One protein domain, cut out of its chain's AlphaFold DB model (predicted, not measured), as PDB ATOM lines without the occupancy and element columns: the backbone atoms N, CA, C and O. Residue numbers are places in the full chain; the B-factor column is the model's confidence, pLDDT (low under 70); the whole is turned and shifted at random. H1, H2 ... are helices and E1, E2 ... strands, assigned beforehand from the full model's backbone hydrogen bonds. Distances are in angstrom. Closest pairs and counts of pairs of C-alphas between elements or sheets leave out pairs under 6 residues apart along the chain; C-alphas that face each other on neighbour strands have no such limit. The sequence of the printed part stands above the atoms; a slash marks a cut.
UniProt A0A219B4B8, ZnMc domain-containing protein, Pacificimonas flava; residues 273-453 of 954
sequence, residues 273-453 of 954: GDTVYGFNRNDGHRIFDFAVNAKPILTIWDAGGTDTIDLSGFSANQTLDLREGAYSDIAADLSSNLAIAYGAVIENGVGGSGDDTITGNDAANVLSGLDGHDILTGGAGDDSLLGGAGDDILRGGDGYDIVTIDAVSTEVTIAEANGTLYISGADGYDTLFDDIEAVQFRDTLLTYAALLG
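What this domain is: This is residues 273 to 453 of the 954 residues of the protein "ZnMc domain-containing protein" of Pacificimonas flava (UniProt A0A219B4B8). The chain is wound in flattened, stacked turns, a solenoid whose two long sheets lie face to face as a sandwich, well formed from E6 to E11 and spreading toward E13 and E17. At one end E2 and E5 make a small extra sheet; at the other, antiparallel hairpins and the short H1 finish the stack. The printed part has 181 residues, with 17 named strands, E1 to E17, then one named helix. The sheets run E1 E3 E6 E8 E10 E12 E16 E17 and E4 E7 E9 E11 E15 E14 E13, both mixed, and E2 E5, parallel. The class is mostly strand, with under half of the residues in named elements; the whole is compact, radius of gyration of the C-alphas 16.2 A, spanning 50 by 29 by 27 A.

Where its parts are: Begin with the largest sheet: find C-alpha 276 at (158.533, 155.741, 164.131), where E1, residues 276 to 278, starts. Beside it come E3, 308 to 310, E6, 348 to 350, E8, 366 to 371, E10, 384 to 389, E12, 402 to 404, E16, 438 to 441, and E17, 444 to 447. The second sheet holds E4, 319 to 321, E7, 357 to 359, E9, 375 to 380, E11, 393 to 398, E15, 429 to 432, E14, 420 to 424, and E13, 413 to 417. E8, E9 and E10 each measure 16.1 A and E11 16.6 A. E2 is 298 to 300 and E5 338 to 340; H1, 448 to 451, ends at C-alpha 451, (133.725, 139.726, 181.797).

How they stand to each other: Look first at E8 and E10, parallel at 3 degrees, with N 386 and O 367 2.8 A apart. Across the sandwich, two sheets face to face, the closest C-alphas of E8 and E9 are those of Leu 367 and Leu 376, 7.0 A. In the second sheet, E9 and E11 are parallel, with N 376 and O 393 at 2.8 A. E13, E14 and E15 form a meander, each strand the antiparallel neighbour of the one before; N 422 and O 415 are 2.7 A apart. E16 and E17 are a hairpin, with N 439 and O 446 at 2.8 A. E2 and E5 are parallel, with N 300 and O 339 at 2.8 A. H1 only grazes both long sheets and is too short for an O i to N i+4 pair.

The domain as a whole: The farthest C-alphas, of Arg 286 and Gly 453, are 50.9 A apart. The printed part has no cut. The links E1 to E2 and E4 to E5 are long. Mean pLDDT of the printed part is 90.3; residues 284, 443 to 444, 449 to 450 and 453 are under 70.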
ATOM      1  N   GLY A 273     153.986 159.619 155.964       86.75
ATOM      2  CA  GLY A 273     153.658 158.199 156.094       86.75
ATOM      3  C   GLY A 273     153.998 157.739 157.503       86.75
ATOM      4  O   GLY A 273     154.586 158.504 158.253       86.75
ATOM      5  N   ASP A 274     153.672 156.497 157.837       91.00
ATOM      6  CA  ASP A 274     153.790 155.987 159.205       91.00
ATOM      7  C   ASP A 274     155.228 156.076 159.726       91.00
ATOM      8  O   ASP A 274     156.129 155.351 159.277       91.00
ATOM      9  N   THR A 275     155.451 156.992 160.664       93.06
ATOM     10  CA  THR A 275     156.779 157.342 161.147       93.06
ATOM     11  C   THR A 275     156.989 156.866 162.576       93.06
ATOM     12  O   THR A 275     156.263 157.223 163.499       93.06
ATOM     13  N   VAL A 276     158.066 156.113 162.793       94.56
ATOM     14  CA  VAL A 276     158.533 155.741 164.131       94.56
ATOM     15  C   VAL A 276     159.641 156.700 164.561       94.56
ATOM     16  O   VAL A 276     160.693 156.786 163.921       94.56
ATOM     17  N   TYR A 277     159.416 157.394 165.673       96.69
ATOM     18  CA  TYR A 277     160.387 158.214 166.387       96.69
ATOM     19  C   TYR A 277     160.899 157.461 167.613       96.69
ATOM     20  O   TYR A 277     160.122 156.872 168.351       96.69
ATOM     21  N   GLY A 278     162.194 157.563 167.904       95.56
ATOM     22  CA  GLY A 278     162.793 156.979 169.097       95.56
ATOM     23  C   GLY A 278     163.594 155.714 168.812       95.56
ATOM     24  O   GLY A 278     164.515 155.733 167.989       95.56
ATOM     25  N   PHE A 279     163.333 154.636 169.549       91.31
ATOM     26  CA  PHE A 279     163.873 153.322 169.193       91.31
ATOM     27  C   PHE A 279     163.185 152.810 167.921       91.31
ATOM     28  O   PHE A 279     162.132 153.305 167.543       91.31
ATOM     29  N   ASN A 280     163.836 151.901 167.188       90.12
ATOM     30  CA  ASN A 280     163.285 151.299 165.962       90.12
ATOM     31  C   ASN A 280     162.819 152.297 164.884       90.12
ATOM     32  O   ASN A 280     161.986 151.971 164.043       90.12
ATOM     33  N   ARG A 281     163.373 153.517 164.886       86.56
ATOM     34  CA  ARG A 281     162.966 154.580 163.964       86.56
ATOM     35  C   ARG A 281     162.974 154.137 162.502       86.56
ATOM     36  O   ARG A 281     163.826 153.343 162.086       86.56
ATOM     37  N   ASN A 282     162.157 154.770 161.668       81.12
ATOM     38  CA  ASN A 282     162.138 154.551 160.212       81.12
ATOM     39  C   ASN A 282     162.320 155.847 159.384       81.12
ATOM     40  O   ASN A 282     162.498 155.784 158.171       81.12
ATOM     41  N   ASP A 283     162.409 157.005 160.038       71.75
ATOM     42  CA  ASP A 283     162.315 158.339 159.427       71.75
ATOM     43  C   ASP A 283     163.556 158.786 158.622       71.75
ATOM     44  O   ASP A 283     163.502 159.721 157.826       71.75
ATOM     45  N   GLY A 284     164.708 158.144 158.823       66.19
ATOM     46  CA  GLY A 284     165.957 158.502 158.135       66.19
ATOM     47  C   GLY A 284     166.891 159.429 158.923       66.19
ATOM     48  O   GLY A 284     168.075 159.510 158.581       66.19
ATOM     49  N   HIS A 285     166.440 160.081 160.002       76.88
ATOM     50  CA  HIS A 285     167.223 161.101 160.701       76.88
ATOM     51  C   HIS A 285     167.778 160.603 162.042       76.88
ATOM     52  O   HIS A 285     167.084 160.406 163.034       76.88
ATOM     53  N   ARG A 286     169.112 160.527 162.131       78.50
ATOM     54  CA  ARG A 286     169.854 160.079 163.333       78.50
ATOM     55  C   ARG A 286     169.574 160.869 164.621       78.50
ATOM     56  O   ARG A 286     170.061 160.481 165.677       78.50
ATOM     57  N   ILE A 287     168.908 162.021 164.537       90.00
ATOM     58  CA  ILE A 287     168.553 162.833 165.705       90.00
ATOM     59  C   ILE A 287     167.317 162.289 166.430       90.00
ATOM     60  O   ILE A 287     167.195 162.511 167.633       90.00
ATOM     61  N   PHE A 288     166.450 161.562 165.721       92.75
ATOM     62  CA  PHE A 288     165.265 160.914 166.278       92.75
ATOM     63  C   PHE A 288     165.520 159.453 166.676       92.75
ATOM     64  O   PHE A 288     164.704 158.871 167.369       92.75
ATOM     65  N   ASP A 289     166.681 158.892 166.327       90.88
ATOM     66  CA  ASP A 289     167.152 157.580 166.787       90.88
ATOM     67  C   ASP A 289     167.638 157.646 168.240       90.88
ATOM     68  O   ASP A 289     168.696 158.218 168.506       90.88
ATOM     69  N   PHE A 290     166.906 157.053 169.186       94.56
ATOM     70  CA  PHE A 290     167.257 157.094 170.614       94.56
ATOM     71  C   PHE A 290     168.287 156.040 171.040       94.56
ATOM     72  O   PHE A 290     168.896 156.195 172.105       94.56
ATOM     73  N   ALA A 291     168.600 155.061 170.185       89.00
ATOM     74  CA  ALA A 291     169.766 154.202 170.381       89.00
ATOM     75  C   ALA A 291     171.071 154.993 170.170       89.00
ATOM     76  O   ALA A 291     172.071 154.768 170.861       89.00
ATOM     77  N   VAL A 292     171.058 155.982 169.269       88.50
ATOM     78  CA  VAL A 292     172.181 156.908 169.039       88.50
ATOM     79  C   VAL A 292     172.078 158.163 169.916       88.50
ATOM     80  O   VAL A 292     173.067 158.605 170.512       88.50
ATOM     81  N   ASN A 293     170.890 158.751 170.008       91.38
ATOM     82  CA  ASN A 293     170.573 159.957 170.761       91.38
ATOM     83  C   ASN A 293     169.910 159.612 172.100       91.38
ATOM     84  O   ASN A 293     168.755 159.932 172.348       91.38
ATOM     85  N   ALA A 294     170.674 159.014 173.012       91.88
ATOM     86  CA  ALA A 294     170.169 158.534 174.304       91.88
ATOM     87  C   ALA A 294     169.676 159.629 175.286       91.88
ATOM     88  O   ALA A 294     169.277 159.319 176.412       91.88
ATOM     89  N   LYS A 295     169.790 160.916 174.925       95.00
ATOM     90  CA  LYS A 295     169.352 162.079 175.721       95.00
ATOM     91  C   LYS A 295     168.720 163.134 174.802       95.00
ATOM     92  O   LYS A 295     169.297 164.222 174.648       95.00
ATOM     93  N   PRO A 296     167.584 162.811 174.165       96.25
ATOM     94  CA  PRO A 296     166.950 163.697 173.203       96.25
ATOM     95  C   PRO A 296     166.405 164.946 173.907       96.25
ATOM     96  O   PRO A 296     165.857 164.870 175.009       96.25
ATOM     97  N   ILE A 297     166.609 166.108 173.278       98.25
ATOM     98  CA  ILE A 297     165.991 167.384 173.671       98.25
ATOM     99  C   ILE A 297     165.456 168.039 172.406       98.25
ATOM    100  O   ILE A 297     166.195 168.769 171.737       98.25
ATOM    101  N   LEU A 298     164.217 167.725 172.046       97.38
ATOM    102  CA  LEU A 298     163.683 168.030 170.725       97.38
ATOM    103  C   LEU A 298     162.173 168.282 170.729       97.38
ATOM    104  O   LEU A 298     161.467 167.959 171.683       97.38
ATOM    105  N   THR A 299     161.702 168.869 169.635       98.44
ATOM    106  CA  THR A 299     160.292 168.994 169.276       98.44
ATOM    107  C   THR A 299     160.062 168.248 167.965       98.44
ATOM    108  O   THR A 299     160.807 168.469 167.009       98.44
ATOM    109  N   ILE A 300     159.060 167.372 167.933       97.75
ATOM    110  CA  ILE A 300     158.656 166.612 166.746       97.75
ATOM    111  C   ILE A 300     157.673 167.447 165.926       97.75
ATOM    112  O   ILE A 300     156.735 168.023 166.473       97.75
ATOM    113  N   TRP A 301     157.902 167.507 164.617       97.31
ATOM    114  CA  TRP A 301     156.932 167.956 163.623       97.31
ATOM    115  C   TRP A 301     156.680 166.790 162.676       97.31
ATOM    116  O   TRP A 301     157.648 166.248 162.140       97.31
ATOM    117  N   ASP A 302     155.417 166.462 162.456       96.81
ATOM    118  CA  ASP A 302     154.984 165.488 161.465       96.81
ATOM    119  C   ASP A 302     153.795 166.061 160.683       96.81
ATOM    120  O   ASP A 302     152.998 166.822 161.241       96.81
ATOM    121  N   ALA A 303     153.726 165.776 159.383       93.75
ATOM    122  CA  ALA A 303     152.656 166.242 158.512       93.75
ATOM    123  C   ALA A 303     151.543 165.203 158.292       93.75
ATOM    124  O   ALA A 303     150.525 165.562 157.685       93.75
ATOM    125  N   GLY A 304     151.711 163.963 158.759       87.50
ATOM    126  CA  GLY A 304     150.655 162.954 158.818       87.50
ATOM    127  C   GLY A 304     151.156 161.538 158.556       87.50
ATOM    128  O   GLY A 304     152.284 161.342 158.145       87.50
ATOM    129  N   GLY A 305     150.265 160.565 158.681       91.31
ATOM    130  CA  GLY A 305     150.638 159.156 158.783       91.31
ATOM    131  C   GLY A 305     149.993 158.596 160.044       91.31
ATOM    132  O   GLY A 305     149.164 159.278 160.647       91.31
ATOM    133  N   THR A 306     150.329 157.359 160.394       91.12
ATOM    134  CA  THR A 306     150.077 156.800 161.724       91.12
ATOM    135  C   THR A 306     151.421 156.653 162.421       91.12
ATOM    136  O   THR A 306     152.202 155.752 162.113       91.12
ATOM    137  N   ASP A 307     151.713 157.570 163.330       95.94
ATOM    138  CA  ASP A 307     153.052 157.778 163.855       95.94
ATOM    139  C   ASP A 307     153.206 157.220 165.269       95.94
ATOM    140  O   ASP A 307     152.285 157.247 166.086       95.94
ATOM    141  N   THR A 308     154.409 156.751 165.588       98.06
ATOM    142  CA  THR A 308     154.726 156.112 166.867       98.06
ATOM    143  C   THR A 308     155.896 156.805 167.542       98.06
ATOM    144  O   THR A 308     156.960 156.972 166.945       98.06
ATOM    145  N   ILE A 309     155.750 157.147 168.823       98.62
ATOM    146  CA  ILE A 309     156.896 157.435 169.692       98.62
ATOM    147  C   ILE A 309     157.257 156.157 170.451       98.62
ATOM    148  O   ILE A 309     156.525 155.726 171.339       98.62
ATOM    149  N   ASP A 310     158.400 155.572 170.104       98.12
ATOM    150  CA  ASP A 310     158.927 154.338 170.679       98.12
ATOM    151  C   ASP A 310     160.045 154.623 171.692       98.12
ATOM    152  O   ASP A 310     161.141 155.089 171.354       98.12
ATOM    153  N   LEU A 311     159.770 154.328 172.962       98.19
ATOM    154  CA  LEU A 311     160.682 154.529 174.085       98.19
ATOM    155  C   LEU A 311     161.178 153.204 174.697       98.19
ATOM    156  O   LEU A 311     161.809 153.225 175.761       98.19
ATOM    157  N   SER A 312     160.986 152.085 173.988       96.81
ATOM    158  CA  SER A 312     161.188 150.700 174.455       96.81
ATOM    159  C   SER A 312     162.578 150.407 175.014       96.81
ATOM    160  O   SER A 312     162.740 149.639 175.961       96.81
ATOM    161  N   GLY A 313     163.619 151.045 174.475       94.38
ATOM    162  CA  GLY A 313     164.997 150.834 174.921       94.38
ATOM    163  C   GLY A 313     165.388 151.582 176.204       94.38
ATOM    164  O   GLY A 313     166.536 151.473 176.657       94.38
ATOM    165  N   PHE A 314     164.493 152.367 176.806       96.19
ATOM    166  CA  PHE A 314     164.744 153.028 178.086       96.19
ATOM    167  C   PHE A 314     164.227 152.199 179.269       96.19
ATOM    168  O   PHE A 314     163.217 151.520 179.201       96.19
ATOM    169  N   SER A 315     164.926 152.300 180.403       95.44
ATOM    170  CA  SER A 315     164.606 151.580 181.653       95.44
ATOM    171  C   SER A 315     164.290 152.500 182.834       95.44
ATOM    172  O   SER A 315     164.202 152.064 183.979       95.44
ATOM    173  N   ALA A 316     164.221 153.806 182.582       95.06
ATOM    174  CA  ALA A 316     163.824 154.786 183.580       95.06
ATOM    175  C   ALA A 316     162.372 155.161 183.337       95.06
ATOM    176  O   ALA A 316     162.018 155.307 182.176       95.06
ATOM    177  N   ASN A 317     161.630 155.402 184.415       97.19
ATOM    178  CA  ASN A 317     160.256 155.885 184.381       97.19
ATOM    179  C   ASN A 317     160.118 157.112 183.474       97.19
ATOM    180  O   ASN A 317     160.885 158.079 183.601       97.19
ATOM    181  N   GLN A 318     159.117 157.073 182.615       97.94
ATOM    182  CA  GLN A 318     158.837 158.057 181.588       97.94
ATOM    183  C   GLN A 318     157.474 158.693 181.826       97.94
ATOM    184  O   GLN A 318     156.585 158.145 182.477       97.94
ATOM    185  N   THR A 319     157.292 159.884 181.280       98.38
ATOM    186  CA  THR A 319     155.968 160.470 181.092       98.38
ATOM    187  C   THR A 319     155.864 160.894 179.642       98.38
ATOM    188  O   THR A 319     156.484 161.886 179.261       98.38
ATOM    189  N   LEU A 320     155.122 160.127 178.849       98.62
ATOM    190  CA  LEU A 320     154.837 160.378 177.443       98.62
ATOM    191  C   LEU A 320     153.437 160.985 177.304       98.62
ATOM    192  O   LEU A 320     152.460 160.471 177.842       98.62
ATOM    193  N   ASP A 321     153.350 162.095 176.584       98.44
ATOM    194  CA  ASP A 321     152.114 162.824 176.317       98.44
ATOM    195  C   ASP A 321     152.027 163.093 174.813       98.44
ATOM    196  O   ASP A 321     152.826 163.870 174.279       98.44
ATOM    197  N   LEU A 322     151.093 162.416 174.138       98.31
ATOM    198  CA  LEU A 322     150.918 162.454 172.683       98.31
ATOM    199  C   LEU A 322     150.119 163.672 172.201       98.31
ATOM    200  O   LEU A 322     149.873 163.831 171.004       98.31
ATOM    201  N   ARG A 323     149.686 164.551 173.108       96.88
ATOM    202  CA  ARG A 323     148.930 165.748 172.731       96.88
ATOM    203  C   ARG A 323     149.854 166.797 172.132       96.88
ATOM    204  O   ARG A 323     150.930 167.094 172.659       96.88
ATOM    205  N   GLU A 324     149.390 167.439 171.067       95.12
ATOM    206  CA  GLU A 324     150.106 168.557 170.464       95.12
ATOM    207  C   GLU A 324     150.433 169.659 171.494       95.12
ATOM    208  O   GLU A 324     149.630 170.041 172.349       95.12
ATOM    209  N   GLY A 325     151.657 170.177 171.438       93.00
ATOM    210  CA  GLY A 325     152.159 171.197 172.355       93.00
ATOM    211  C   GLY A 325     152.472 170.725 173.776       93.00
ATOM    212  O   GLY A 325     152.993 171.524 174.564       93.00
ATOM    213  N   ALA A 326     152.196 169.466 174.122       92.31
ATOM    214  CA  ALA A 326     152.580 168.907 175.409       92.31
ATOM    215  C   ALA A 326     154.086 168.617 175.476       92.31
ATOM    216  O   ALA A 326     154.770 168.466 174.460       92.31
ATOM    217  N   TYR A 327     154.605 168.556 176.704       96.44
ATOM    218  CA  TYR A 327     155.966 168.108 176.980       96.44
ATOM    219  C   TYR A 327     155.936 166.767 177.694       96.44
ATOM    220  O   TYR A 327     155.184 166.581 178.648       96.44
ATOM    221  N   SER A 328     156.847 165.904 177.275       98.44
ATOM    222  CA  SER A 328     157.135 164.603 177.853       98.44
ATOM    223  C   SER A 328     158.465 164.627 178.621       98.44
ATOM    224  O   SER A 328     159.406 165.359 178.269       98.44
ATOM    225  N   ASP A 329     158.539 163.801 179.659       98.00
ATOM    226  CA  ASP A 329     159.736 163.521 180.450       98.00
ATOM    227  C   ASP A 329     160.262 162.147 180.015       98.00
ATOM    228  O   ASP A 329     159.729 161.118 180.423       98.00
ATOM    229  N   ILE A 330     161.288 162.121 179.158       96.69
ATOM    230  CA  ILE A 330     161.837 160.868 178.608       96.69
ATOM    231  C   ILE A 330     163.333 160.750 178.873       96.69
ATOM    232  O   ILE A 330     164.055 161.751 178.896       96.69
ATOM    233  N   ALA A 331     163.813 159.511 178.981       93.94
ATOM    234  CA  ALA A 331     165.170 159.162 179.389       93.94
ATOM    235  C   ALA A 331     165.539 159.648 180.810       93.94
ATOM    236  O   ALA A 331     165.168 160.720 181.274       93.94
ATOM    237  N   ALA A 332     166.378 158.878 181.509       90.19
ATOM    238  CA  ALA A 332     166.778 159.216 182.881       90.19
ATOM    239  C   ALA A 332     167.384 160.633 183.027       90.19
ATOM    240  O   ALA A 332     168.112 161.097 182.146       90.19
ATOM    241  N   ASP A 333     167.196 161.262 184.187       92.00
ATOM    242  CA  ASP A 333     167.798 162.553 184.568       92.00
ATOM    243  C   ASP A 333     167.368 163.775 183.729       92.00
ATOM    244  O   ASP A 333     167.988 164.836 183.851       92.00
ATOM    245  N   LEU A 334     166.340 163.652 182.884       95.94
ATOM    246  CA  LEU A 334     165.781 164.763 182.114       95.94
ATOM    247  C   LEU A 334     164.307 164.995 182.459       95.94
ATOM    248  O   LEU A 334     163.613 164.081 182.891       95.94
ATOM    249  N   SER A 335     163.848 166.231 182.273       96.81
ATOM    250  CA  SER A 335     162.422 166.561 182.259       96.81
ATOM    251  C   SER A 335     162.095 167.601 181.195       96.81
ATOM    252  O   SER A 335     162.911 168.475 180.870       96.81
ATOM    253  N   SER A 336     160.877 167.510 180.670       97.31
ATOM    254  CA  SER A 336     160.292 168.344 179.629       97.31
ATOM    255  C   SER A 336     161.250 168.491 178.453       97.31
ATOM    256  O   SER A 336     161.656 169.598 178.082       97.31
ATOM    257  N   ASN A 337     161.703 167.352 177.941       97.56
ATOM    258  CA  ASN A 337     162.756 167.255 176.936       97.56
ATOM    259  C   ASN A 337     162.268 166.717 175.588       97.56
ATOM    260  O   ASN A 337     162.981 166.866 174.602       97.56
ATOM    261  N   LEU A 338     161.054 166.187 175.511       98.31
ATOM    262  CA  LEU A 338     160.389 165.892 174.247       98.31
ATOM    263  C   LEU A 338     159.099 166.709 174.170       98.31
ATOM    264  O   LEU A 338     158.393 166.807 175.166       98.31
ATOM    265  N   ALA A 339     158.808 167.319 173.026       98.06
ATOM    266  CA  ALA A 339     157.523 167.962 172.767       98.06
ATOM    267  C   ALA A 339     157.004 167.594 171.377       98.06
ATOM    268  O   ALA A 339     157.802 167.326 170.479       98.06
ATOM    269  N   ILE A 340     155.691 167.660 171.190       98.12
ATOM    270  CA  ILE A 340     155.045 167.543 169.879       98.12
ATOM    271  C   ILE A 340     154.641 168.949 169.435       98.12
ATOM    272  O   ILE A 340     154.118 169.732 170.227       98.12
ATOM    273  N   ALA A 341     154.955 169.326 168.199       97.00
ATOM    274  CA  ALA A 341     154.607 170.635 167.664       97.00
ATOM    275  C   ALA A 341     153.086 170.803 167.530       97.00
ATOM    276  O   ALA A 341     152.363 169.845 167.282       97.00
ATOM    277  N   TYR A 342     152.600 172.041 167.640       94.50
ATOM    278  CA  TYR A 342     151.203 172.338 167.318       94.50
ATOM    279  C   TYR A 342     150.913 172.050 165.841       94.50
ATOM    280  O   TYR A 342     151.654 172.503 164.969       94.50
ATOM    281  N   GLY A 343     149.815 171.353 165.578       90.75
ATOM    282  CA  GLY A 343     149.363 170.905 164.268       90.75
ATOM    283  C   GLY A 343     149.868 169.522 163.856       90.75
ATOM    284  O   GLY A 343     149.394 169.033 162.835       90.75
ATOM    285  N   ALA A 344     150.784 168.913 164.614       94.75
ATOM    286  CA  ALA A 344     151.206 167.528 164.417       94.75
ATOM    287  C   ALA A 344     150.339 166.591 165.273       94.75
ATOM    288  O   ALA A 344     149.984 166.938 166.402       94.75
ATOM    289  N   VAL A 345     150.021 165.415 164.739       94.75
ATOM    290  CA  VAL A 345     149.311 164.340 165.444       94.75
ATOM    291  C   VAL A 345     150.255 163.147 165.494       94.75
ATOM    292  O   VAL A 345     150.952 162.904 164.521       94.75
ATOM    293  N   ILE A 346     150.341 162.496 166.654       97.44
ATOM    294  CA  ILE A 346     151.082 161.247 166.844       97.44
ATOM    295  C   ILE A 346     150.105 160.267 167.483       97.44
ATOM    296  O   ILE A 346     149.552 160.565 168.543       97.44
ATOM    297  N   GLU A 347     149.865 159.139 166.834       96.69
ATOM    298  CA  GLU A 347     148.800 158.206 167.193       96.69
ATOM    299  C   GLU A 347     149.254 157.208 168.259       96.69
ATOM    300  O   GLU A 347     148.479 156.870 169.148       96.69
ATOM    301  N   ASN A 348     150.509 156.765 168.230       96.50
ATOM    302  CA  ASN A 348     150.947 155.629 169.035       96.50
ATOM    303  C   ASN A 348     152.067 155.993 170.015       96.50
ATOM    304  O   ASN A 348     152.949 156.816 169.739       96.50
ATOM    305  N   GLY A 349     152.067 155.322 171.165       97.25
ATOM    306  CA  GLY A 349     153.072 155.500 172.209       97.25
ATOM    307  C   GLY A 349     153.502 154.171 172.805       97.25
ATOM    308  O   GLY A 349     152.667 153.402 173.273       97.25
ATOM    309  N   VAL A 350     154.810 153.923 172.829       98.31
ATOM    310  CA  VAL A 350     155.407 152.743 173.464       98.31
ATOM    311  C   VAL A 350     156.300 153.205 174.610       98.31
ATOM    312  O   VAL A 350     157.187 154.038 174.403       98.31
ATOM    313  N   GLY A 351     156.044 152.682 175.808       97.94
ATOM    314  CA  GLY A 351     156.842 152.871 177.016       97.94
ATOM    315  C   GLY A 351     158.175 152.132 176.950       97.94
ATOM    316  O   GLY A 351     158.672 151.801 175.876       97.94
ATOM    317  N   GLY A 352     158.795 151.912 178.099       96.00
ATOM    318  CA  GLY A 352     160.042 151.180 178.272       96.00
ATOM    319  C   GLY A 352     159.910 150.083 179.321       96.00
ATOM    320  O   GLY A 352     158.868 149.473 179.479       96.00
ATOM    321  N   SER A 353     161.001 149.798 180.034       96.94
ATOM    322  CA  SER A 353     161.000 148.799 181.113       96.94
ATOM    323  C   SER A 353     160.823 149.400 182.522       96.94
ATOM    324  O   SER A 353     161.316 148.831 183.506       96.94
ATOM    325  N   GLY A 354     160.349 150.644 182.612       96.75
ATOM    326  CA  GLY A 354     160.185 151.394 183.862       96.75
ATOM    327  C   GLY A 354     158.707 151.617 184.164       96.75
ATOM    328  O   GLY A 354     157.883 151.346 183.318       96.75
ATOM    329  N   ASP A 355     158.367 152.136 185.351       98.06
ATOM    330  CA  ASP A 355     156.961 152.475 185.638       98.06
ATOM    331  C   ASP A 355     156.600 153.791 184.927       98.06
ATOM    332  O   ASP A 355     156.929 154.886 185.417       98.06
ATOM    333  N   ASP A 356     155.971 153.672 183.769       98.38
ATOM    334  CA  ASP A 356     155.752 154.738 182.810       98.38
ATOM    335  C   ASP A 356     154.336 155.319 182.906       98.38
ATOM    336  O   ASP A 356     153.403 154.770 183.489       98.38
ATOM    337  N   THR A 357     154.165 156.531 182.391       98.50
ATOM    338  CA  THR A 357     152.851 157.161 182.247       98.50
ATOM    339  C   THR A 357     152.693 157.623 180.815       98.50
ATOM    340  O   THR A 357     153.457 158.477 180.372       98.50
ATOM    341  N   ILE A 358     151.701 157.090 180.111       98.50
ATOM    342  CA  ILE A 358     151.428 157.385 178.707       98.50
ATOM    343  C   ILE A 358     150.024 157.979 178.601       98.50
ATOM    344  O   ILE A 358     149.053 157.425 179.113       98.50
ATOM    345  N   THR A 359     149.916 159.152 177.986       98.12
ATOM    346  CA  THR A 359     148.645 159.829 177.710       98.12
ATOM    347  C   THR A 359     148.510 160.027 176.207       98.12
ATOM    348  O   THR A 359     149.369 160.679 175.612       98.12
ATOM    349  N   GLY A 360     147.453 159.477 175.615       96.94
ATOM    350  CA  GLY A 360     147.078 159.701 174.226       96.94
ATOM    351  C   GLY A 360     146.441 161.076 174.003       96.94
ATOM    352  O   GLY A 360     146.626 162.015 174.790       96.94
ATOM    353  N   ASN A 361     145.752 161.237 172.881       92.56
ATOM    354  CA  ASN A 361     145.192 162.497 172.409       92.56
ATOM    355  C   ASN A 361     143.725 162.333 171.970       92.56
ATOM    356  O   ASN A 361     142.972 161.643 172.642       92.56
ATOM    357  N   ASP A 362     143.287 163.097 170.965       89.94
ATOM    358  CA  ASP A 362     141.898 163.075 170.482       89.94
ATOM    359  C   ASP A 362     141.729 162.132 169.257       89.94
ATOM    360  O   ASP A 362     140.660 162.108 168.640       89.94
ATOM    361  N   ALA A 363     142.799 161.447 168.831       86.00
ATOM    362  CA  ALA A 363     142.801 160.456 167.755       86.00
ATOM    363  C   ALA A 363     142.758 159.036 168.336       86.00
ATOM    364  O   ALA A 363     143.091 158.847 169.493       86.00
ATOM    365  N   ALA A 364     142.411 158.040 167.515       84.31
ATOM    366  CA  ALA A 364     142.508 156.636 167.914       84.31
ATOM    367  C   ALA A 364     143.976 156.267 168.175       84.31
ATOM    368  O   ALA A 364     144.793 156.291 167.247       84.31
ATOM    369  N   ASN A 365     144.313 155.968 169.428       92.69
ATOM    370  CA  ASN A 365     145.678 155.721 169.862       92.69
ATOM    371  C   ASN A 365     145.959 154.240 170.124       92.69
ATOM    372  O   ASN A 365     145.139 153.532 170.705       92.69
ATOM    373  N   VAL A 366     147.171 153.783 169.789       93.50
ATOM    374  CA  VAL A 366     147.706 152.495 170.264       93.50
ATOM    375  C   VAL A 366     148.787 152.756 171.307       93.50
ATOM    376  O   VAL A 366     149.868 153.264 170.996       93.50
ATOM    377  N   LEU A 367     148.498 152.420 172.565       97.94
ATOM    378  CA  LEU A 367     149.386 152.667 173.701       97.94
ATOM    379  C   LEU A 367     149.886 151.349 174.296       97.94
ATOM    380  O   LEU A 367     149.085 150.490 174.661       97.94
ATOM    381  N   SER A 368     151.203 151.211 174.452       97.81
ATOM    382  CA  SER A 368     151.836 150.035 175.058       97.81
ATOM    383  C   SER A 368     152.769 150.431 176.203       97.81
ATOM    384  O   SER A 368     153.678 151.228 175.987       97.81
ATOM    385  N   GLY A 369     152.549 149.898 177.410       96.25
ATOM    386  CA  GLY A 369     153.408 150.125 178.583       96.25
ATOM    387  C   GLY A 369     154.709 149.319 178.536       96.25
ATOM    388  O   GLY A 369     155.780 149.885 178.731       96.25
ATOM    389  N   LEU A 370     154.615 148.059 178.088       95.75
ATOM    390  CA  LEU A 370     155.668 147.032 178.078       95.75
ATOM    391  C   LEU A 370     155.926 146.431 179.465       95.75
ATOM    392  O   LEU A 370     155.070 145.715 179.961       95.75
ATOM    393  N   ASP A 371     157.115 146.598 180.045       94.62
ATOM    394  CA  ASP A 371     157.439 146.066 181.372       94.62
ATOM    395  C   ASP A 371     157.372 147.226 182.375       94.62
ATOM    396  O   ASP A 371     158.076 148.213 182.194       94.62
ATOM    397  N   GLY A 372     156.695 147.084 183.510       97.00
ATOM    398  CA  GLY A 372     156.603 148.182 184.476       97.00
ATOM    399  C   GLY A 372     155.265 148.220 185.191       97.00
ATOM    400  O   GLY A 372     154.402 147.394 184.956       97.00
ATOM    401  N   HIS A 373     155.101 149.132 186.149       97.62
ATOM    402  CA  HIS A 373     153.780 149.438 186.707       97.62
ATOM    403  C   HIS A 373     153.220 150.696 186.044       97.62
ATOM    404  O   HIS A 373     153.371 151.804 186.576       97.62
ATOM    405  N   ASP A 374     152.588 150.531 184.892       98.44
ATOM    406  CA  ASP A 374     152.337 151.632 183.973       98.44
ATOM    407  C   ASP A 374     150.973 152.293 184.180       98.44
ATOM    408  O   ASP A 374     150.032 151.737 184.750       98.44
ATOM    409  N   ILE A 375     150.856 153.543 183.733       98.19
ATOM    410  CA  ILE A 375     149.593 154.284 183.701       98.19
ATOM    411  C   ILE A 375     149.318 154.715 182.268       98.19
ATOM    412  O   ILE A 375     149.965 155.634 181.770       98.19
ATOM    413  N   LEU A 376     148.322 154.106 181.635       98.06
ATOM    414  CA  LEU A 376     147.904 154.421 180.276       98.06
ATOM    415  C   LEU A 376     146.550 155.136 180.319       98.06
ATOM    416  O   LEU A 376     145.632 154.750 181.047       98.06
ATOM    417  N   THR A 377     146.433 156.226 179.573       97.31
ATOM    418  CA  THR A 377     145.178 156.956 179.369       97.31
ATOM    419  C   THR A 377     145.026 157.224 177.881       97.31
ATOM    420  O   THR A 377     145.840 157.979 177.358       97.31
ATOM    421  N   GLY A 378     144.023 156.621 177.242       88.81
ATOM    422  CA  GLY A 378     143.735 156.762 175.813       88.81
ATOM    423  C   GLY A 378     143.415 158.208 175.451       88.81
ATOM    424  O   GLY A 378     144.250 158.907 174.890       88.81
ATOM    425  N   GLY A 379     142.317 158.742 175.978       88.12
ATOM    426  CA  GLY A 379     141.929 160.127 175.744       88.12
ATOM    427  C   GLY A 379     140.555 160.203 175.110       88.12
ATOM    428  O   GLY A 379     139.569 159.912 175.780       88.12
ATOM    429  N   ALA A 380     140.471 160.712 173.890       83.88
ATOM    430  CA  ALA A 380     139.266 160.610 173.082       83.88
ATOM    431  C   ALA A 380     139.606 159.894 171.773       83.88
ATOM    432  O   ALA A 380     140.705 160.065 171.267       83.88
ATOM    433  N   GLY A 381     138.638 159.206 171.175       78.12
ATOM    434  CA  GLY A 381     138.907 158.307 170.051       78.12
ATOM    435  C   GLY A 381     138.769 156.854 170.487       78.12
ATOM    436  O   GLY A 381     138.554 156.587 171.658       78.12
ATOM    437  N   ASP A 382     138.805 155.932 169.529       83.81
ATOM    438  CA  ASP A 382     138.678 154.502 169.818       83.81
ATOM    439  C   ASP A 382     140.084 153.935 170.074       83.81
ATOM    440  O   ASP A 382     140.827 153.677 169.121       83.81
ATOM    441  N   ASP A 383     140.473 153.802 171.342       86.06
ATOM    442  CA  ASP A 383     141.856 153.525 171.733       86.06
ATOM    443  C   ASP A 383     142.124 152.034 171.990       86.06
ATOM    444  O   ASP A 383     141.285 151.279 172.490       86.06
ATOM    445  N   SER A 384     143.352 151.594 171.696       88.50
ATOM    446  CA  SER A 384     143.858 150.267 172.050       88.50
ATOM    447  C   SER A 384     144.978 150.373 173.079       88.50
ATOM    448  O   SER A 384     146.009 151.005 172.843       88.50
ATOM    449  N   LEU A 385     144.784 149.742 174.236       92.56
ATOM    450  CA  LEU A 385     145.682 149.845 175.384       92.56
ATOM    451  C   LEU A 385     146.261 148.477 175.747       92.56
ATOM    452  O   LEU A 385     145.525 147.544 176.062       92.56
ATOM    453  N   LEU A 386     147.584 148.369 175.785       95.56
ATOM    454  CA  LEU A 386     148.312 147.200 176.270       95.56
ATOM    455  C   LEU A 386     149.183 147.625 177.454       95.56
ATOM    456  O   LEU A 386     150.212 148.262 177.253       95.56
ATOM    457  N   GLY A 387     148.781 147.276 178.680       94.06
ATOM    458  CA  GLY A 387     149.608 147.521 179.870       94.06
ATOM    459  C   GLY A 387     150.953 146.804 179.748       94.06
ATOM    460  O   GLY A 387     151.993 147.443 179.642       94.06
ATOM    461  N   GLY A 388     150.887 145.488 179.547       95.12
ATOM    462  CA  GLY A 388     152.054 144.626 179.438       95.12
ATOM    463  C   GLY A 388     152.323 143.925 180.766       95.12
ATOM    464  O   GLY A 388     151.389 143.501 181.441       95.12
ATOM    465  N   ALA A 389     153.591 143.708 181.102       94.38
ATOM    466  CA  ALA A 389     153.992 143.034 182.322       94.38
ATOM    467  C   ALA A 389     154.110 144.010 183.500       94.38
ATOM    468  O   ALA A 389     155.111 144.704 183.653       94.38
ATOM    469  N   GLY A 390     153.170 143.920 184.432       95.50
ATOM    470  CA  GLY A 390     153.261 144.473 185.771       95.50
ATOM    471  C   GLY A 390     151.886 144.737 186.361       95.50
ATOM    472  O   GLY A 390     150.966 143.952 186.185       95.50
ATOM    473  N   ASP A 391     151.772 145.786 187.172       96.88
ATOM    474  CA  ASP A 391     150.494 146.123 187.819       96.88
ATOM    475  C   ASP A 391     150.046 147.458 187.231       96.88
ATOM    476  O   ASP A 391     150.431 148.515 187.751       96.88
ATOM    477  N   ASP A 392     149.265 147.397 186.157       97.94
ATOM    478  CA  ASP A 392     149.005 148.565 185.323       97.94
ATOM    479  C   ASP A 392     147.686 149.261 185.662       97.94
ATOM    480  O   ASP A 392     146.762 148.706 186.269       97.94
ATOM    481  N   ILE A 393     147.583 150.531 185.280       97.06
ATOM    482  CA  ILE A 393     146.381 151.350 185.411       97.06
ATOM    483  C   ILE A 393     145.973 151.838 184.027       97.06
ATOM    484  O   ILE A 393     146.644 152.688 183.447       97.06
ATOM    485  N   LEU A 394     144.832 151.359 183.542       95.88
ATOM    486  CA  LEU A 394     144.368 151.567 182.174       95.88
ATOM    487  C   LEU A 394     143.039 152.329 182.173       95.88
ATOM    488  O   LEU A 394     142.113 151.987 182.917       95.88
ATOM    489  N   ARG A 395     142.965 153.384 181.361       93.75
ATOM    490  CA  ARG A 395     141.775 154.221 181.152       93.75
ATOM    491  C   ARG A 395     141.607 154.478 179.666       93.75
ATOM    492  O   ARG A 395     142.563 154.964 179.067       93.75
ATOM    493  N   GLY A 396     140.438 154.171 179.123       83.44
ATOM    494  CA  GLY A 396     140.116 154.411 177.717       83.44
ATOM    495  C   GLY A 396     139.860 155.891 177.516       83.44
ATOM    496  O   GLY A 396     140.785 156.663 177.272       83.44
ATOM    497  N   GLY A 397     138.649 156.312 177.850       85.50
ATOM    498  CA  GLY A 397     138.264 157.711 177.900       85.50
ATOM    499  C   GLY A 397     136.953 157.938 177.160       85.50
ATOM    500  O   GLY A 397     135.948 157.313 177.485       85.50
ATOM    501  N   ASP A 398     136.918 158.915 176.254       79.56
ATOM    502  CA  ASP A 398     135.752 159.168 175.402       79.56
ATOM    503  C   ASP A 398     135.908 158.373 174.083       79.56
ATOM    504  O   ASP A 398     136.538 158.868 173.153       79.56
ATOM    505  N   GLY A 399     135.264 157.217 173.933       78.12
ATOM    506  CA  GLY A 399     135.369 156.423 172.701       78.12
ATOM    507  C   GLY A 399     134.880 154.995 172.873       78.12
ATOM    508  O   GLY A 399     134.126 154.721 173.806       78.12
ATOM    509  N   TYR A 400     135.236 154.114 171.937       76.88
ATOM    510  CA  TYR A 400     135.169 152.667 172.129       76.88
ATOM    511  C   TYR A 400     136.580 152.113 172.336       76.88
ATOM    512  O   TYR A 400     137.337 151.951 171.380       76.88
ATOM    513  N   ASP A 401     136.899 151.772 173.579       82.81
ATOM    514  CA  ASP A 401     138.254 151.461 174.008       82.81
ATOM    515  C   ASP A 401     138.440 149.967 174.298       82.81
ATOM    516  O   ASP A 401     137.617 149.299 174.945       82.81
ATOM    517  N   ILE A 402     139.562 149.423 173.823       80.75
ATOM    518  CA  ILE A 402     139.920 148.011 173.965       80.75
ATOM    519  C   ILE A 402     141.213 147.882 174.760       80.75
ATOM    520  O   ILE A 402     142.259 148.396 174.371       80.75
ATOM    521  N   VAL A 403     141.171 147.102 175.840       90.06
ATOM    522  CA  VAL A 403     142.381 146.681 176.557       90.06
ATOM    523  C   VAL A 403     142.817 145.302 176.087       90.06
ATOM    524  O   VAL A 403     142.038 144.355 176.140       90.06
ATOM    525  N   THR A 404     144.077 145.153 175.703       89.38
ATOM    526  CA  THR A 404     144.672 143.850 175.397       89.38
ATOM    527  C   THR A 404     145.376 143.286 176.625       89.38
ATOM    528  O   THR A 404     146.196 143.958 177.245       89.38
ATOM    529  N   ILE A 405     145.069 142.033 176.959       89.38
ATOM    530  CA  ILE A 405     145.753 141.239 177.981       89.38
ATOM    531  C   ILE A 405     146.360 140.020 177.282       89.38
ATOM    532  O   ILE A 405     145.620 139.206 176.722       89.38
ATOM    533  N   ASP A 406     147.688 139.860 177.335       86.38
ATOM    534  CA  ASP A 406     148.415 138.771 176.655       86.38
ATOM    535  C   ASP A 406     148.302 137.419 177.394       86.38
ATOM    536  O   ASP A 406     149.255 136.711 177.716       86.38
ATOM    537  N   ALA A 407     147.066 137.021 177.666       83.25
ATOM    538  CA  ALA A 407     146.719 135.774 178.319       83.25
ATOM    539  C   ALA A 407     145.514 135.147 177.624       83.25
ATOM    540  O   ALA A 407     144.761 135.803 176.907       83.25
ATOM    541  N   VAL A 408     145.315 133.850 177.837       85.44
ATOM    542  CA  VAL A 408     144.029 133.224 177.510       85.44
ATOM    543  C   VAL A 408     143.032 133.631 178.601       85.44
ATOM    544  O   VAL A 408     143.376 133.637 179.784       85.44
ATOM    545  N   SER A 409     141.777 133.907 178.252       82.06
ATOM    546  CA  SER A 409     140.724 134.372 179.173       82.06
ATOM    547  C   SER A 409     140.526 133.483 180.416       82.06
ATOM    548  O   SER A 409     140.116 133.943 181.482       82.06
ATOM    549  N   THR A 410     140.855 132.191 180.311       84.69
ATOM    550  CA  THR A 410     140.773 131.220 181.417       84.69
ATOM    551  C   THR A 410     142.000 131.188 182.337       84.69
ATOM    552  O   THR A 410     141.960 130.525 183.379       84.69
ATOM    553  N   GLU A 411     143.082 131.876 181.974       88.50
ATOM    554  CA  GLU A 411     144.330 131.962 182.745       88.50
ATOM    555  C   GLU A 411     144.320 133.115 183.755       88.50
ATOM    556  O   GLU A 411     145.109 133.109 184.704       88.50
ATOM    557  N   VAL A 412     143.395 134.063 183.600       90.44
ATOM    558  CA  VAL A 412     143.281 135.246 184.454       90.44
ATOM    559  C   VAL A 412     142.175 135.116 185.502       90.44
ATOM    560  O   VAL A 412     141.226 134.339 185.389       90.44
ATOM    561  N   THR A 413     142.293 135.899 186.571       89.88
ATOM    562  CA  THR A 413     141.229 136.120 187.552       89.88
ATOM    563  C   THR A 413     140.676 137.523 187.385       89.88
ATOM    564  O   THR A 413     141.419 138.487 187.526       89.88
ATOM    565  N   ILE A 414     139.367 137.628 187.170       90.25
ATOM    566  CA  ILE A 414     138.657 138.902 187.036       90.25
ATOM    567  C   ILE A 414     137.878 139.201 188.322       90.25
ATOM    568  O   ILE A 414     137.209 138.327 188.887       90.25
ATOM    569  N   ALA A 415     137.958 140.442 188.792       87.31
ATOM    570  CA  ALA A 415     137.142 140.979 189.876       87.31
ATOM    571  C   ALA A 415     136.667 142.397 189.542       87.31
ATOM    572  O   ALA A 415     137.325 143.107 188.801       87.31
ATOM    573  N   GLU A 416     135.559 142.836 190.134       88.38
ATOM    574  CA  GLU A 416     135.042 144.200 189.971       88.38
ATOM    575  C   GLU A 416     134.768 144.835 191.331       88.38
ATOM    576  O   GLU A 416     134.350 144.160 192.284       88.38
ATOM    577  N   ALA A 417     135.045 146.137 191.437       83.00
ATOM    578  CA  ALA A 417     134.570 146.942 192.551       83.00
ATOM    579  C   ALA A 417     134.351 148.419 192.182       83.00
ATOM    580  O   ALA A 417     135.294 149.199 192.087       83.00
ATOM    581  N   ASN A 418     133.083 148.837 192.192       81.88
ATOM    582  CA  ASN A 418     132.626 150.212 191.942       81.88
ATOM    583  C   ASN A 418     132.895 150.716 190.510       81.88
ATOM    584  O   ASN A 418     133.276 151.872 190.355       81.88
ATOM    585  N   GLY A 419     132.689 149.874 189.500       73.94
ATOM    586  CA  GLY A 419     132.934 150.182 188.087       73.94
ATOM    587  C   GLY A 419     134.381 149.956 187.649       73.94
ATOM    588  O   GLY A 419     134.688 150.053 186.478       73.94
ATOM    589  N   THR A 420     135.285 149.629 188.569       85.75
ATOM    590  CA  THR A 420     136.674 149.309 188.226       85.75
ATOM    591  C   THR A 420     136.848 147.800 188.146       85.75
ATOM    592  O   THR A 420     136.514 147.087 189.104       85.75
ATOM    593  N   LEU A 421     137.389 147.332 187.026       90.06
ATOM    594  CA  LEU A 421     137.698 145.939 186.756       90.06
ATOM    595  C   LEU A 421     139.165 145.676 187.119       90.06
ATOM    596  O   LEU A 421     140.051 146.495 186.898       90.06
ATOM    597  N   TYR A 422     139.403 144.538 187.754       92.50
ATOM    598  CA  TYR A 422     140.711 144.099 188.206       92.50
ATOM    599  C   TYR A 422     141.019 142.752 187.574       92.50
ATOM    600  O   TYR A 422     140.316 141.773 187.858       92.50
ATOM    601  N   ILE A 423     142.058 142.700 186.751       93.56
ATOM    602  CA  ILE A 423     142.499 141.483 186.070       93.56
ATOM    603  C   ILE A 423     143.811 141.043 186.707       93.56
ATOM    604  O   ILE A 423     144.685 141.854 186.970       93.56
ATOM    605  N   SER A 424     143.932 139.761 187.043       93.56
ATOM    606  CA  SER A 424     145.165 139.211 187.608       93.56
ATOM    607  C   SER A 424     145.601 137.967 186.856       93.56
ATOM    608  O   SER A 424     144.840 136.998 186.796       93.56
ATOM    609  N   GLY A 425     146.818 137.985 186.320       90.44
ATOM    610  CA  GLY A 425     147.352 136.955 185.433       90.44
ATOM    611  C   GLY A 425     148.836 136.667 185.656       90.44
ATOM    612  O   GLY A 425     149.358 136.835 186.760       90.44
ATOM    613  N   ALA A 426     149.493 136.167 184.607       86.62
ATOM    614  CA  ALA A 426     150.944 135.991 184.586       86.62
ATOM    615  C   ALA A 426     151.681 137.339 184.524       86.62
ATOM    616  O   ALA A 426     152.751 137.452 185.126       86.62
ATOM    617  N   ASP A 427     151.064 138.324 183.873       85.94
ATOM    618  CA  ASP A 427     151.654 139.633 183.602       85.94
ATOM    619  C   ASP A 427     151.560 140.561 184.819       85.94
ATOM    620  O   ASP A 427     152.511 141.268 185.119       85.94
ATOM    621  N   GLY A 428     150.523 140.406 185.651       91.38
ATOM    622  CA  GLY A 428     150.475 140.966 187.003       91.38
ATOM    623  C   GLY A 428     149.060 141.265 187.483       91.38
ATOM    624  O   GLY A 428     148.209 140.364 187.451       91.38
ATOM    625  N   TYR A 429     148.833 142.450 188.059       93.75
ATOM    626  CA  TYR A 429     147.541 142.899 188.594       93.75
ATOM    627  C   TYR A 429     147.117 144.249 188.006       93.75
ATOM    628  O   TYR A 429     147.474 145.308 188.527       93.75
ATOM    629  N   ASP A 430     146.238 144.198 187.012       95.38
ATOM    630  CA  ASP A 430     145.832 145.366 186.237       95.38
ATOM    631  C   ASP A 430     144.521 145.952 186.737       95.38
ATOM    632  O   ASP A 430     143.611 145.250 187.195       95.38
ATOM    633  N   THR A 431     144.425 147.275 186.649       95.69
ATOM    634  CA  THR A 431     143.274 148.079 187.049       95.69
ATOM    635  C   THR A 431     142.708 148.801 185.833       95.69
ATOM    636  O   THR A 431     143.285 149.782 185.370       95.69
ATOM    637  N   LEU A 432     141.544 148.358 185.370       94.56
ATOM    638  CA  LEU A 432     140.819 148.916 184.232       94.56
ATOM    639  C   LEU A 432     139.622 149.724 184.748       94.56
ATOM    640  O   LEU A 432     138.894 149.272 185.639       94.56
ATOM    641  N   PHE A 433     139.438 150.936 184.239       87.69
ATOM    642  CA  PHE A 433     138.358 151.831 184.662       87.69
ATOM    643  C   PHE A 433     137.033 151.537 183.929       87.69
ATOM    644  O   PHE A 433     136.968 150.648 183.085       87.69
ATOM    645  N   ASP A 434     135.946 152.208 184.338       78.81
ATOM    646  CA  ASP A 434     134.588 152.004 183.797       78.81
ATOM    647  C   ASP A 434     134.383 152.596 182.394       78.81
ATOM    648  O   ASP A 434     133.296 152.469 181.837       78.81
ATOM    649  N   ASP A 435     135.417 153.236 181.856       81.25
ATOM    650  CA  ASP A 435     135.542 153.796 180.511       81.25
ATOM    651  C   ASP A 435     136.297 152.845 179.561       81.25
ATOM    652  O   ASP A 435     136.991 153.301 178.666       81.25
ATOM    653  N   ILE A 436     136.228 151.532 179.815       84.75
ATOM    654  CA  ILE A 436     136.741 150.479 178.930       84.75
ATOM    655  C   ILE A 436     135.574 149.608 178.472       84.75
ATOM    656  O   ILE A 436     134.899 148.971 179.292       84.75
ATOM    657  N   GLU A 437     135.369 149.518 177.161       86.19
ATOM    658  CA  GLU A 437     134.249 148.795 176.563       86.19
ATOM    659  C   GLU A 437     134.534 147.299 176.416       86.19
ATOM    660  O   GLU A 437     133.629 146.474 176.621       86.19
ATOM    661  N   ALA A 438     135.775 146.923 176.092       77.69
ATOM    662  CA  ALA A 438     136.140 145.527 175.877       77.69
ATOM    663  C   ALA A 438     137.578 145.173 176.279       77.69
ATOM    664  O   ALA A 438     138.473 146.010 176.343       77.69
ATOM    665  N   VAL A 439     137.787 143.880 176.540       84.69
ATOM    666  CA  VAL A 439     139.096 143.291 176.823       84.69
ATOM    667  C   VAL A 439     139.383 142.176 175.824       84.69
ATOM    668  O   VAL A 439     138.648 141.183 175.760       84.69
ATOM    669  N   GLN A 440     140.456 142.342 175.057       86.62
ATOM    670  CA  GLN A 440     140.997 141.355 174.135       86.62
ATOM    671  C   GLN A 440     141.931 140.401 174.892       86.62
ATOM    672  O   GLN A 440     142.943 140.814 175.452       86.62
ATOM    673  N   PHE A 441     141.601 139.112 174.875       82.44
ATOM    674  CA  PHE A 441     142.484 138.008 175.257       82.44
ATOM    675  C   PHE A 441     142.973 137.282 174.005       82.44
ATOM    676  O   PHE A 441     142.373 137.396 172.939       82.44
ATOM    677  N   ARG A 442     143.997 136.438 174.124       82.56
ATOM    678  CA  ARG A 442     144.502 135.650 172.982       82.56
ATOM    679  C   ARG A 442     143.464 134.721 172.341       82.56
ATOM    680  O   ARG A 442     143.618 134.334 171.190       82.56
ATOM    681  N   ASP A 443     142.441 134.314 173.087       68.94
ATOM    682  CA  ASP A 443     141.403 133.377 172.648       68.94
ATOM    683  C   ASP A 443     140.052 134.033 172.340       68.94
ATOM    684  O   ASP A 443     139.196 133.382 171.742       68.94
ATOM    685  N   THR A 444     139.812 135.272 172.786       63.62
ATOM    686  CA  THR A 444     138.491 135.906 172.681       63.62
ATOM    687  C   THR A 444     138.519 137.401 173.005       63.62
ATOM    688  O   THR A 444     139.325 137.851 173.814       63.62
ATOM    689  N   LEU A 445     137.580 138.156 172.435       71.31
ATOM    690  CA  LEU A 445     137.246 139.520 172.838       71.31
ATOM    691  C   LEU A 445     136.006 139.479 173.738       71.31
ATOM    692  O   LEU A 445     134.952 138.989 173.328       71.31
ATOM    693  N   LEU A 446     136.109 139.990 174.964       72.44
ATOM    694  CA  LEU A 446     134.984 140.052 175.898       72.44
ATOM    695  C   LEU A 446     134.649 141.500 176.230       72.44
ATOM    696  O   LEU A 446     135.501 142.250 176.694       72.44
ATOM    697  N   THR A 447     133.384 141.875 176.061       76.56
ATOM    698  CA  THR A 447     132.887 143.172 176.533       76.56
ATOM    699  C   THR A 447     132.966 143.257 178.056       76.56
ATOM    700  O   THR A 447     132.937 142.235 178.757       76.56
ATOM    701  N   TYR A 448     132.979 144.479 178.590       71.94
ATOM    702  CA  TYR A 448     132.936 144.726 180.032       71.94
ATOM    703  C   TYR A 448     131.813 143.932 180.726       71.94
ATOM    704  O   TYR A 448     132.022 143.310 181.770       71.94
ATOM    705  N   ALA A 449     130.625 143.868 180.111       65.62
ATOM    706  CA  ALA A 449     129.494 143.094 180.620       65.62
ATOM    707  C   ALA A 449     129.778 141.579 180.648       65.62
ATOM    708  O   ALA A 449     129.551 140.920 181.670       65.62
ATOM    709  N   ALA A 450     130.330 141.030 179.561       65.62
ATOM    710  CA  ALA A 450     130.643 139.607 179.452       65.62
ATOM    711  C   ALA A 450     131.682 139.152 180.497       65.62
ATOM    712  O   ALA A 450     131.544 138.068 181.078       65.62
ATOM    713  N   LEU A 451     132.677 139.995 180.800       74.56
ATOM    714  CA  LEU A 451     133.725 139.726 181.797       74.56
ATOM    715  C   LEU A 451     133.180 139.523 183.214       74.56
ATOM    716  O   LEU A 451     133.704 138.708 183.978       74.56
ATOM    717  N   LEU A 452     132.117 140.238 183.581       71.75
ATOM    718  CA  LEU A 452     131.548 140.163 184.928       71.75
ATOM    719  C   LEU A 452     130.679 138.922 185.148       71.75
ATOM    720  O   LEU A 452     130.167 138.705 186.252       71.75
ATOM    721  N   GLY A 453     130.480 138.101 184.111       55.75
ATOM    722  CA  GLY A 453     129.489 137.030 184.152       55.75
ATOM    723  C   GLY A 453     128.087 137.568 184.442       55.75
ATOM    724  O   GLY A 453     127.190 136.803 184.821       55.75
TER     725      GLY A 453